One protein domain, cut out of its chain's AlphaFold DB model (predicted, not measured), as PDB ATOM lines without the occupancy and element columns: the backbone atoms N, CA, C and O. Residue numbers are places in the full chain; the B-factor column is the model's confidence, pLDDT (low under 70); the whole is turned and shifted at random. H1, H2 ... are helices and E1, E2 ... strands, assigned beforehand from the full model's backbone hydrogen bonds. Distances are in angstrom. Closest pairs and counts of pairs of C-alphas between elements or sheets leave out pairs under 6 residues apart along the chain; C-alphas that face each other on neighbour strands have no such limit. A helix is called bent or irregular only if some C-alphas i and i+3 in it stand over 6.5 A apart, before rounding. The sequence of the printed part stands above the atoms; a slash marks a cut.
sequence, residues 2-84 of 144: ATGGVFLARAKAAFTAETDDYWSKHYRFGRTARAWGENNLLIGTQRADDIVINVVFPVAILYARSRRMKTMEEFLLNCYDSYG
ATOM      1  N   ALA A   2      31.240  21.583 -46.731       60.62
ATOM      2  CA  ALA A   2      31.727  22.166 -47.997       60.62
ATOM      3  C   ALA A   2      31.301  23.633 -48.251       60.62
ATOM      4  O   ALA A   2      32.101  24.442 -48.709       60.62
ATOM      5  N   THR A   3      30.074  24.012 -47.887       71.62
ATOM      6  CA  THR A   3      29.540  25.374 -48.080       71.62
ATOM      7  C   THR A   3      30.244  26.446 -47.244       71.62
ATOM      8  O   THR A   3      30.433  27.561 -47.724       71.62
ATOM      9  N   GLY A   4      30.682  26.117 -46.024       77.94
ATOM     10  CA  GLY A   4      31.403  27.049 -45.151       77.94
ATOM     11  C   GLY A   4      32.792  27.396 -45.690       77.94
ATOM     12  O   GLY A   4      33.143  28.567 -45.781       77.94
ATOM     13  N   GLY A   5      33.550  26.391 -46.142       81.12
ATOM     14  CA  GLY A   5      34.870  26.609 -46.749       81.12
ATOM     15  C   GLY A   5      34.806  27.487 -48.002       81.12
ATOM     16  O   GLY A   5      35.606  28.410 -48.150       81.12
ATOM     17  N   VAL A   6      33.802  27.266 -48.859       84.44
ATOM     18  CA  VAL A   6      33.568  28.094 -50.053       84.44
ATOM     19  C   VAL A   6      33.219  29.535 -49.675       84.44
ATOM     20  O   VAL A   6      33.757  30.465 -50.275       84.44
ATOM     21  N   PHE A   7      32.362  29.745 -48.669       86.06
ATOM     22  CA  PHE A   7      32.040  31.089 -48.182       86.06
ATOM     23  C   PHE A   7      33.291  31.826 -47.694       86.06
ATOM     24  O   PHE A   7      33.529  32.955 -48.112       86.06
ATOM     25  N   LEU A   8      34.119  31.177 -46.870       85.19
ATOM     26  CA  LEU A   8      35.347  31.777 -46.350       85.19
ATOM     27  C   LEU A   8      36.328  32.138 -47.470       85.19
ATOM     28  O   LEU A   8      36.865  33.242 -47.474       85.19
ATOM     29  N   ALA A   9      36.534  31.242 -48.438       86.12
ATOM     30  CA  ALA A   9      37.413  31.504 -49.575       86.12
ATOM     31  C   ALA A   9      36.931  32.707 -50.402       86.12
ATOM     32  O   ALA A   9      37.721  33.594 -50.725       86.12
ATOM     33  N   ARG A  10      35.623  32.784 -50.682       87.44
ATOM     34  CA  ARG A  10      35.031  33.907 -51.426       87.44
ATOM     35  C   ARG A  10      35.077  35.210 -50.640       87.44
ATOM     36  O   ARG A  10      35.368  36.246 -51.223       87.44
ATOM     37  N   ALA A  11      34.828  35.160 -49.332       86.62
ATOM     38  CA  ALA A  11      34.923  36.327 -48.466       86.62
ATOM     39  C   ALA A  11      36.343  36.905 -48.481       86.62
ATOM     40  O   ALA A  11      36.490  38.108 -48.648       86.62
ATOM     41  N   LYS A  12      37.383  36.064 -48.388       86.38
ATOM     42  CA  LYS A  12      38.781  36.516 -48.501       86.38
ATOM     43  C   LYS A  12      39.085  37.103 -49.880       86.38
ATOM     44  O   LYS A  12      39.626  38.201 -49.959       86.38
ATOM     45  N   ALA A  13      38.711  36.397 -50.948       86.94
ATOM     46  CA  ALA A  13      38.971  36.824 -52.324       86.94
ATOM     47  C   ALA A  13      38.281  38.155 -52.676       86.94
ATOM     48  O   ALA A  13      38.816  38.945 -53.442       86.94
ATOM     49  N   ALA A  14      37.126  38.450 -52.072       88.44
ATOM     50  CA  ALA A  14      36.450  39.733 -52.256       88.44
ATOM     51  C   ALA A  14      37.257  40.931 -51.721       88.44
ATOM     52  O   ALA A  14      37.008  42.061 -52.132       88.44
ATOM     53  N   PHE A  15      38.211  40.696 -50.814       86.81
ATOM     54  CA  PHE A  15      39.091  41.728 -50.267       86.81
ATOM     55  C   PHE A  15      40.524  41.631 -50.778       86.81
ATOM     56  O   PHE A  15      41.350  42.416 -50.332       86.81
ATOM     57  N   THR A  16      40.846  40.724 -51.701       83.25
ATOM     58  CA  THR A  16      42.115  40.792 -52.432       83.25
ATOM     59  C   THR A  16      41.933  41.719 -53.623       83.25
ATOM     60  O   THR A  16      41.057  41.489 -54.450       83.25
ATOM     61  N   ALA A  17      42.741  42.772 -53.697       76.69
ATOM     62  CA  ALA A  17      42.696  43.746 -54.782       76.69
ATOM     63  C   ALA A  17      44.040  43.767 -55.510       76.69
ATOM     64  O   ALA A  17      45.086  43.795 -54.859       76.69
ATOM     65  N   GLU A  18      44.003  43.751 -56.839       73.50
ATOM     66  CA  GLU A  18      45.188  43.915 -57.685       73.50
ATOM     67  C   GLU A  18      45.753  45.332 -57.546       73.50
ATOM     68  O   GLU A  18      45.018  46.290 -57.300       73.50
ATOM     69  N   THR A  19      47.071  45.474 -57.671       72.31
ATOM     70  CA  THR A  19      47.722  46.788 -57.703       72.31
ATOM     71  C   THR A  19      47.486  47.524 -59.006       72.31
ATOM     72  O   THR A  19      47.642  46.942 -60.074       72.31
ATOM     73  N   ASP A  20      47.230  48.827 -58.908       74.75
ATOM     74  CA  ASP A  20      47.331  49.730 -60.053       74.75
ATOM     75  C   ASP A  20      48.799  50.019 -60.430       74.75
ATOM     76  O   ASP A  20      49.741  49.659 -59.716       74.75
ATOM     77  N   ASP A  21      49.008  50.701 -61.555       78.56
ATOM     78  CA  ASP A  21      50.338  51.036 -62.084       78.56
ATOM     79  C   ASP A  21      51.222  51.833 -61.117       78.56
ATOM     80  O   ASP A  21      52.455  51.772 -61.195       78.56
ATOM     81  N   TYR A  22      50.617  52.597 -60.209       83.00
ATOM     82  CA  TYR A  22      51.356  53.418 -59.268       83.00
ATOM     83  C   TYR A  22      51.736  52.611 -58.027       83.00
ATOM     84  O   TYR A  22      52.919  52.493 -57.696       83.00
ATOM     85  N   TRP A  23      50.761  52.010 -57.354       80.94
ATOM     86  CA  TRP A  23      50.965  51.223 -56.145       80.94
ATOM     87  C   TRP A  23      51.697  49.915 -56.415       80.94
ATOM     88  O   TRP A  23      52.357  49.437 -55.504       80.94
ATOM     89  N   SER A  24      51.688  49.405 -57.652       77.88
ATOM     90  CA  SER A  24      52.561  48.314 -58.122       77.88
ATOM     91  C   SER A  24      54.037  48.702 -58.224       77.88
ATOM     92  O   SER A  24      54.862  47.872 -58.595       77.88
ATOM     93  N   LYS A  25      54.396  49.965 -57.948       79.81
ATOM     94  CA  LYS A  25      55.790  50.446 -57.938       79.81
ATOM     95  C   LYS A  25      56.169  51.195 -56.663       79.81
ATOM     96  O   LYS A  25      57.359  51.336 -56.364       79.81
ATOM     97  N   HIS A  26      55.180  51.616 -55.878       79.44
ATOM     98  CA  HIS A  26      55.337  52.532 -54.756       79.44
ATOM     99  C   HIS A  26      54.651  51.985 -53.503       79.44
ATOM    100  O   HIS A  26      53.445  51.811 -53.485       79.44
ATOM    101  N   TYR A  27      55.397  51.796 -52.411       78.00
ATOM    102  CA  TYR A  27      54.814  51.673 -51.059       78.00
ATOM    103  C   TYR A  27      54.957  52.977 -50.250       78.00
ATOM    104  O   TYR A  27      54.471  53.093 -49.126       78.00
ATOM    105  N   ARG A  28      55.655  53.972 -50.816       80.00
ATOM    106  CA  ARG A  28      55.782  55.346 -50.318       80.00
ATOM    107  C   ARG A  28      55.477  56.296 -51.462       80.00
ATOM    108  O   ARG A  28      55.938  56.073 -52.579       80.00
ATOM    109  N   PHE A  29      54.762  57.378 -51.174       85.81
ATOM    110  CA  PHE A  29      54.482  58.393 -52.182       85.81
ATOM    111  C   PHE A  29      55.776  58.934 -52.808       85.81
ATOM    112  O   PHE A  29      56.725  59.267 -52.096       85.81
ATOM    113  N   GLY A  30      55.820  58.978 -54.141       85.69
ATOM    114  CA  GLY A  30      56.930  59.529 -54.919       85.69
ATOM    115  C   GLY A  30      58.248  58.751 -54.850       85.69
ATOM    116  O   GLY A  30      59.241  59.220 -55.396       85.69
ATOM    117  N   ARG A  31      58.304  57.587 -54.181       82.12
ATOM    118  CA  ARG A  31      59.504  56.734 -54.145       82.12
ATOM    119  C   ARG A  31      59.219  55.332 -54.663       82.12
ATOM    120  O   ARG A  31      58.473  54.577 -54.038       82.12
ATOM    121  N   THR A  32      59.879  54.976 -55.758       82.06
ATOM    122  CA  THR A  32      59.858  53.621 -56.304       82.06
ATOM    123  C   THR A  32      60.569  52.649 -55.362       82.06
ATOM    124  O   THR A  32      61.614  52.954 -54.774       82.06
ATOM    125  N   ALA A  33      59.990  51.465 -55.170       78.81
ATOM    126  CA  ALA A  33      60.630  50.406 -54.398       78.81
ATOM    127  C   ALA A  33      61.806  49.794 -55.176       78.81
ATOM    128  O   ALA A  33      61.740  49.640 -56.393       78.81
ATOM    129  N   ARG A  34      62.872  49.400 -54.465       68.12
ATOM    130  CA  ARG A  34      64.092  48.820 -55.063       68.12
ATOM    131  C   ARG A  34      63.951  47.360 -55.512       68.12
ATOM    132  O   ARG A  34      64.789  46.899 -56.274       68.12
ATOM    133  N   ALA A  35      62.944  46.639 -55.029       61.25
ATOM    134  CA  ALA A  35      62.698  45.244 -55.370       61.25
ATOM    135  C   ALA A  35      61.188  45.001 -55.380       61.25
ATOM    136  O   ALA A  35      60.510  45.325 -54.405       61.25
ATOM    137  N   TRP A  36      60.686  44.459 -56.485       59.88
ATOM    138  CA  TRP A  36      59.295  44.058 -56.648       59.88
ATOM    139  C   TRP A  36      59.255  42.544 -56.830       59.88
ATOM    140  O   TRP A  36      59.935  42.012 -57.702       59.88
ATOM    141  N   GLY A  37      58.516  41.855 -55.959       59.09
ATOM    142  CA  GLY A  37      58.144  40.458 -56.176       59.09
ATOM    143  C   GLY A  37      56.927  40.389 -57.096       59.09
ATOM    144  O   GLY A  37      56.181  41.351 -57.200       59.09
ATOM    145  N   GLU A  38      56.704  39.258 -57.755       59.00
ATOM    146  CA  GLU A  38      55.645  39.089 -58.767       59.00
ATOM    147  C   GLU A  38      54.209  39.031 -58.189       59.00
ATOM    148  O   GLU A  38      53.250  38.877 -58.937       59.00
ATOM    149  N   ASN A  39      54.023  39.183 -56.872       59.81
ATOM    150  CA  ASN A  39      52.729  39.038 -56.188       59.81
ATOM    151  C   ASN A  39      52.250  40.356 -55.561       59.81
ATOM    152  O   ASN A  39      52.394  40.596 -54.359       59.81
ATOM    153  N   ASN A  40      51.638  41.194 -56.395       65.75
ATOM    154  CA  ASN A  40      51.271  42.568 -56.066       65.75
ATOM    155  C   ASN A  40      49.777  42.693 -55.785       65.75
ATOM    156  O   ASN A  40      48.994  43.151 -56.615       65.75
ATOM    157  N   LEU A  41      49.371  42.273 -54.591       72.62
ATOM    158  CA  LEU A  41      48.040  42.587 -54.081       72.62
ATOM    159  C   LEU A  41      48.123  43.855 -53.224       72.62
ATOM    160  O   LEU A  41      48.911  43.904 -52.280       72.62
ATOM    161  N   LEU A  42      47.270  44.850 -53.494       77.88
ATOM    162  CA  LEU A  42      47.077  46.015 -52.611       77.88
ATOM    163  C   LEU A  42      46.660  45.575 -51.212       77.88
ATOM    164  O   LEU A  42      47.049  46.165 -50.205       77.88
ATOM    165  N   ILE A  43      45.856  44.516 -51.162       85.06
ATOM    166  CA  ILE A  43      45.424  43.874 -49.932       85.06
ATOM    167  C   ILE A  43      45.856  42.414 -50.005       85.06
ATOM    168  O   ILE A  43      45.237  41.588 -50.675       85.06
ATOM    169  N   GLY A  44      46.941  42.105 -49.298       85.31
ATOM    170  CA  GLY A  44      47.417  40.737 -49.146       85.31
ATOM    171  C   GLY A  44      46.444  39.865 -48.350       85.31
ATOM    172  O   GLY A  44      45.607  40.351 -47.584       85.31
ATOM    173  N   THR A  45      46.605  38.551 -48.478       86.62
ATOM    174  CA  THR A  45      45.740  37.533 -47.857       86.62
ATOM    175  C   THR A  45      45.599  37.701 -46.344       86.62
ATOM    176  O   THR A  45      44.491  37.631 -45.821       86.62
ATOM    177  N   GLN A  46      46.689  38.023 -45.643       88.94
ATOM    178  CA  GLN A  46      46.664  38.280 -44.201       88.94
ATOM    179  C   GLN A  46      45.776  39.480 -43.839       88.94
ATOM    180  O   GLN A  46      45.037  39.442 -42.857       88.94
ATOM    181  N   ARG A  47      45.821  40.556 -44.634       90.25
ATOM    182  CA  ARG A  47      44.987  41.734 -44.385       90.25
ATOM    183  C   ARG A  47      43.524  41.459 -44.721       90.25
ATOM    184  O   ARG A  47      42.650  41.930 -44.000       90.25
ATOM    185  N   ALA A  48      43.263  40.677 -45.768       92.50
ATOM    186  CA  ALA A  48      41.920  40.198 -46.076       92.50
ATOM    187  C   ALA A  48      41.350  39.360 -44.917       92.50
ATOM    188  O   ALA A  48      40.209  39.577 -44.515       92.50
ATOM    189  N   ASP A  49      42.158  38.482 -44.313       93.38
ATOM    190  CA  ASP A  49      41.763  37.706 -43.133       93.38
ATOM    191  C   ASP A  49      41.365  38.601 -41.951       93.38
ATOM    192  O   ASP A  49      40.310  38.402 -41.340       93.38
ATOM    193  N   ASP A  50      42.164  39.632 -41.668       93.38
ATOM    194  CA  ASP A  50      41.851  40.608 -40.624       93.38
ATOM    195  C   ASP A  50      40.537  41.351 -40.900       93.38
ATOM    196  O   ASP A  50      39.762  41.584 -39.971       93.38
ATOM    197  N   ILE A  51      40.270  41.735 -42.152       94.00
ATOM    198  CA  ILE A  51      39.022  42.415 -42.535       94.00
ATOM    199  C   ILE A  51      37.831  41.473 -42.345       94.00
ATOM    200  O   ILE A  51      36.825  41.858 -41.746       94.00
ATOM    201  N   VAL A  52      37.946  40.225 -42.802       94.81
ATOM    202  CA  VAL A  52      36.871  39.235 -42.684       94.81
ATOM    203  C   VAL A  52      36.502  39.004 -41.217       94.81
ATOM    204  O   VAL A  52      35.326  39.074 -40.857       94.81
ATOM    205  N   ILE A  53      37.495  38.797 -40.350       95.12
ATOM    206  CA  ILE A  53      37.264  38.529 -38.926       95.12
ATOM    207  C   ILE A  53      36.789  39.761 -38.158       95.12
ATOM    208  O   ILE A  53      35.862  39.656 -37.357       95.12
ATOM    209  N   ASN A  54      37.417  40.921 -38.367       94.12
ATOM    210  CA  ASN A  54      37.148  42.099 -37.539       94.12
ATOM    211  C   ASN A  54      35.982  42.954 -38.055       94.12
ATOM    212  O   ASN A  54      35.462  43.768 -37.294       94.12
ATOM    213  N   VAL A  55      35.576  42.797 -39.319       94.62
ATOM    214  CA  VAL A  55      34.548  43.639 -39.956       94.62
ATOM    215  C   VAL A  55      33.402  42.800 -40.507       94.62
ATOM    216  O   VAL A  55      32.260  42.972 -40.081       94.62
ATOM    217  N   VAL A  56      33.690  41.871 -41.423       94.81
ATOM    218  CA  VAL A  56      32.642  41.153 -42.173       94.81
ATOM    219  C   VAL A  56      31.791  40.292 -41.249       94.81
ATOM    220  O   VAL A  56      30.569  40.413 -41.264       94.81
ATOM    221  N   PHE A  57      32.415  39.451 -40.420       95.25
ATOM    222  CA  PHE A  57      31.684  38.582 -39.496       95.25
ATOM    223  C   PHE A  57      30.811  39.359 -38.502       95.25
ATOM    224  O   PHE A  57      29.618  39.055 -38.430       95.25
ATOM    225  N   PRO A  58      31.329  40.366 -37.767       95.62
ATOM    226  CA  PRO A  58      30.509  41.164 -36.858       95.62
ATOM    227  C   PRO A  58      29.295  41.803 -37.538       95.62
ATOM    228  O   PRO A  58      28.183  41.698 -37.019       95.62
ATOM    229  N   VAL A  59      29.487  42.410 -38.715       97.00
ATOM    230  CA  VAL A  59      28.399  43.057 -39.465       97.00
ATOM    231  C   VAL A  59      27.389  42.027 -39.974       97.00
ATOM    232  O   VAL A  59      26.185  42.224 -39.819       97.00
ATOM    233  N   ALA A  60      27.847  40.904 -40.529       96.25
ATOM    234  CA  ALA A  60      26.969  39.860 -41.055       96.25
ATOM    235  C   ALA A  60      26.141  39.179 -39.951       96.25
ATOM    236  O   ALA A  60      24.945  38.944 -40.130       96.25
ATOM    237  N   ILE A  61      26.748  38.901 -38.792       97.06
ATOM    238  CA  ILE A  61      26.051  38.329 -37.632       97.06
ATOM    239  C   ILE A  61      25.028  39.328 -37.084       97.06
ATOM    240  O   ILE A  61      23.892  38.948 -36.800       97.06
ATOM    241  N   LEU A  62      25.396  40.611 -36.971       98.00
ATOM    242  CA  LEU A  62      24.464  41.666 -36.566       98.00
ATOM    243  C   LEU A  62      23.268  41.748 -37.521       98.00
ATOM    244  O   LEU A  62      22.123  41.808 -37.072       98.00
ATOM    245  N   TYR A  63      23.524  41.701 -38.829       98.06
ATOM    246  CA  TYR A  63      22.479  41.699 -39.844       98.06
ATOM    247  C   TYR A  63      21.531  40.504 -39.671       98.06
ATOM    248  O   TYR A  63      20.320  40.704 -39.542       98.06
ATOM    249  N   ALA A  64      22.068  39.282 -39.571       98.19
ATOM    250  CA  ALA A  64      21.274  38.069 -39.381       98.19
ATOM    251  C   ALA A  64      20.398  38.145 -38.118       98.19
ATOM    252  O   ALA A  64      19.200  37.855 -38.182       98.19
ATOM    253  N   ARG A  65      20.950  38.634 -36.999       98.06
ATOM    254  CA  ARG A  65      20.206  38.870 -35.749       98.06
ATOM    255  C   ARG A  65      19.083  39.883 -35.920       98.06
ATOM    256  O   ARG A  65      17.953  39.618 -35.517       98.06
ATOM    257  N   SER A  66      19.373  41.024 -36.548       98.38
ATOM    258  CA  SER A  66      18.395  42.102 -36.759       98.38
ATOM    259  C   SER A  66      17.201  41.655 -37.610       98.38
ATOM    260  O   SER A  66      16.075  42.106 -37.400       98.38
ATOM    261  N   ARG A  67      17.434  40.717 -38.535       98.19
ATOM    262  CA  ARG A  67      16.416  40.105 -39.397       98.19
ATOM    263  C   ARG A  67      15.850  38.796 -38.842       98.19
ATOM    264  O   ARG A  67      15.023  38.177 -39.501       98.19
ATOM    265  N   ARG A  68      16.273  38.373 -37.643       97.94
ATOM    266  CA  ARG A  68      15.887  37.102 -36.998       97.94
ATOM    267  C   ARG A  68      16.150  35.864 -37.876       97.94
ATOM    268  O   ARG A  68      15.451  34.858 -37.774       97.94
ATOM    269  N   MET A  69      17.177  35.918 -38.724       98.19
ATOM    270  CA  MET A  69      17.576  34.846 -39.642       98.19
ATOM    271  C   MET A  69      18.474  33.824 -38.932       98.19
ATOM    272  O   MET A  69      19.686  33.788 -39.153       98.19
ATOM    273  N   LYS A  70      17.880  32.979 -38.079       97.50
ATOM    274  CA  LYS A  70      18.621  32.032 -37.219       97.50
ATOM    275  C   LYS A  70      19.586  31.130 -37.992       97.50
ATOM    276  O   LYS A  70      20.752  31.041 -37.631       97.50
ATOM    277  N   THR A  71      19.143  30.549 -39.107       97.44
ATOM    278  CA  THR A  71      19.979  29.661 -39.933       97.44
ATOM    279  C   THR A  71      21.223  30.367 -40.482       97.44
ATOM    280  O   THR A  71      22.296  29.773 -40.550       97.44
ATOM    281  N   MET A  72      21.106  31.647 -40.854       95.94
ATOM    282  CA  MET A  72      22.242  32.441 -41.332       95.94
ATOM    283  C   MET A  72      23.191  32.789 -40.187       95.94
ATOM    284  O   MET A  72      24.405  32.689 -40.354       95.94
ATOM    285  N   GLU A  73      22.655  33.176 -39.028       97.56
ATOM    286  CA  GLU A  73      23.467  33.439 -37.840       97.56
ATOM    287  C   GLU A  73      24.272  32.198 -37.436       97.56
ATOM    288  O   GLU A  73      25.487  32.286 -37.282       97.56
ATOM    289  N   GLU A  74      23.622  31.040 -37.326       97.19
ATOM    290  CA  GLU A  74      24.270  29.769 -36.986       97.19
ATOM    291  C   GLU A  74      25.343  29.393 -38.009       97.19
ATOM    292  O   GLU A  74      26.457  29.020 -37.639       97.19
ATOM    293  N   PHE A  75      25.054  29.547 -39.305       96.19
ATOM    294  CA  PHE A  75      26.036  29.318 -40.362       96.19
ATOM    295  C   PHE A  75      27.267  30.224 -40.215       96.19
ATOM    296  O   PHE A  75      28.400  29.740 -40.286       96.19
ATOM    297  N   LEU A  76      27.066  31.523 -39.981       96.00
ATOM    298  CA  LEU A  76      28.149  32.490 -39.797       96.00
ATOM    299  C   LEU A  76      28.965  32.190 -38.537       96.00
ATOM    300  O   LEU A  76      30.193  32.197 -38.590       96.00
ATOM    301  N   LEU A  77      28.306  31.875 -37.421       95.62
ATOM    302  CA  LEU A  77      28.981  31.487 -36.185       95.62
ATOM    303  C   LEU A  77      29.818  30.220 -36.386       95.62
ATOM    304  O   LEU A  77      30.971  30.199 -35.969       95.62
ATOM    305  N   ASN A  78      29.305  29.216 -37.103       95.00
ATOM    306  CA  ASN A  78      30.050  27.999 -37.441       95.00
ATOM    307  C   ASN A  78      31.256  28.277 -38.361       95.00
ATOM    308  O   ASN A  78      32.324  27.676 -38.207       95.00
ATOM    309  N   CYS A  79      31.124  29.212 -39.307       94.56
ATOM    310  CA  CYS A  79      32.243  29.636 -40.153       94.56
ATOM    311  C   CYS A  79      33.310  30.388 -39.344       94.56
ATOM    312  O   CYS A  79      34.501  30.175 -39.548       94.56
ATOM    313  N   TYR A  80      32.898  31.229 -38.394       94.19
ATOM    314  CA  TYR A  80      33.816  31.909 -37.483       94.19
ATOM    315  C   TYR A  80      34.504  30.927 -36.522       94.19
ATOM    316  O   TYR A  80      35.697  31.051 -36.248       94.19
ATOM    317  N   ASP A  81      33.772  29.916 -36.043       92.38
ATOM    318  CA  ASP A  81      34.273  28.891 -35.123       92.38
ATOM    319  C   ASP A  81      35.425  28.080 -35.719       92.38
ATOM    320  O   ASP A  81      36.399  27.777 -35.017       92.38
ATOM    321  N   SER A  82      35.297  27.784 -37.017       91.25
ATOM    322  CA  SER A  82      36.227  26.989 -37.819       91.25
ATOM    323  C   SER A  82      37.346  27.804 -38.477       91.25
ATOM    324  O   SER A  82      38.245  27.217 -39.081       91.25
ATOM    325  N   TYR A  83      37.343  29.135 -38.350       92.62
ATOM    326  CA  TYR A  83      38.386  29.972 -38.937       92.62
ATOM    327  C   TYR A  83      39.738  29.747 -38.248       92.62
ATOM    328  O   TYR A  83      39.847  29.798 -37.016       92.62
ATOM    329  N   GLY A  84      40.772  29.528 -39.063       92.00
ATOM    330  CA  GLY A  84      42.148  29.326 -38.611       92.00
ATOM    331  C   GLY A  84      42.723  30.525 -37.855       92.00
ATOM    332  O   GLY A  84      42.077  31.559 -37.684       92.00
TER     333      GLY A  84
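What this domain is: This is residues 2 to 84 of the 144 residues of an uncharacterized protein of Candidatus Latescibacteria bacterium 4484_181 (UniProt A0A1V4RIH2). Three helices make a loose triangle: bent H2 is its long side, H3 folds back beside H2b, and H1 runs from H3 to H2a. Away from them a long arm of loop, residues 14 to 44, runs out and back, with little strand E1 in its far part, and makes much of the length. The printed part has 83 residues, in the order H1, E1, H2, H3, and is mostly helix. It is loose, with a radius of gyration of the C-alphas of 16.8 A, and spans 51 by 25 by 17 A.

Where its parts are: Find C-alpha 2 at (31.727, 22.166, -47.997); from there H1, residues 2 to 13, runs 16.9 A. E1 is residues 26 to 28. H2, residues 45 to 66, was assigned as one helix by its hydrogen bonds but is bent, with C-alphas 54 and 57 6.8 A apart; its arms are H2a, residues 45 to 54, 14.2 A, and H2b, residues 57 to 66, 14.0 A. H3, residues 70 to 81, runs 16.1 A to C-alpha 81 at (34.273, 28.891, -35.123).

How they stand to each other: With residues 11 to 13 alone H1 touches H2a, closest at the C-alphas of Lys 12 and Ala 48, 5.4 A, at 69.9 degrees, a tilt only just steep. With residues 4 to 8 H1 touches H3, closest at C-alphas 4 and 79, 5.7 A, only just about perpendicular at 71 degrees. H2b and H3 form a helical hairpin at a shallow tilt of 18 degrees, closest at C-alphas 64 and 73, 5.3 A. H1 and H2b are apart. E1 pairs with no named strand, but residues 31 to 32 pair with it, antiparallel. In H1, H2a, H2b and H3 every O i to N i+4 pair is within hydrogen-bond range.

The domain as a whole: The C-alphas farthest apart, of Arg 34 and Arg 68, stand 52.8 A apart. The printed part has no cut; the links H1 to E1 and E1 to H2 are long, and H2 to H3 is tight. Look for pLDDT under 70 at residue 2 and residues 34 to 40.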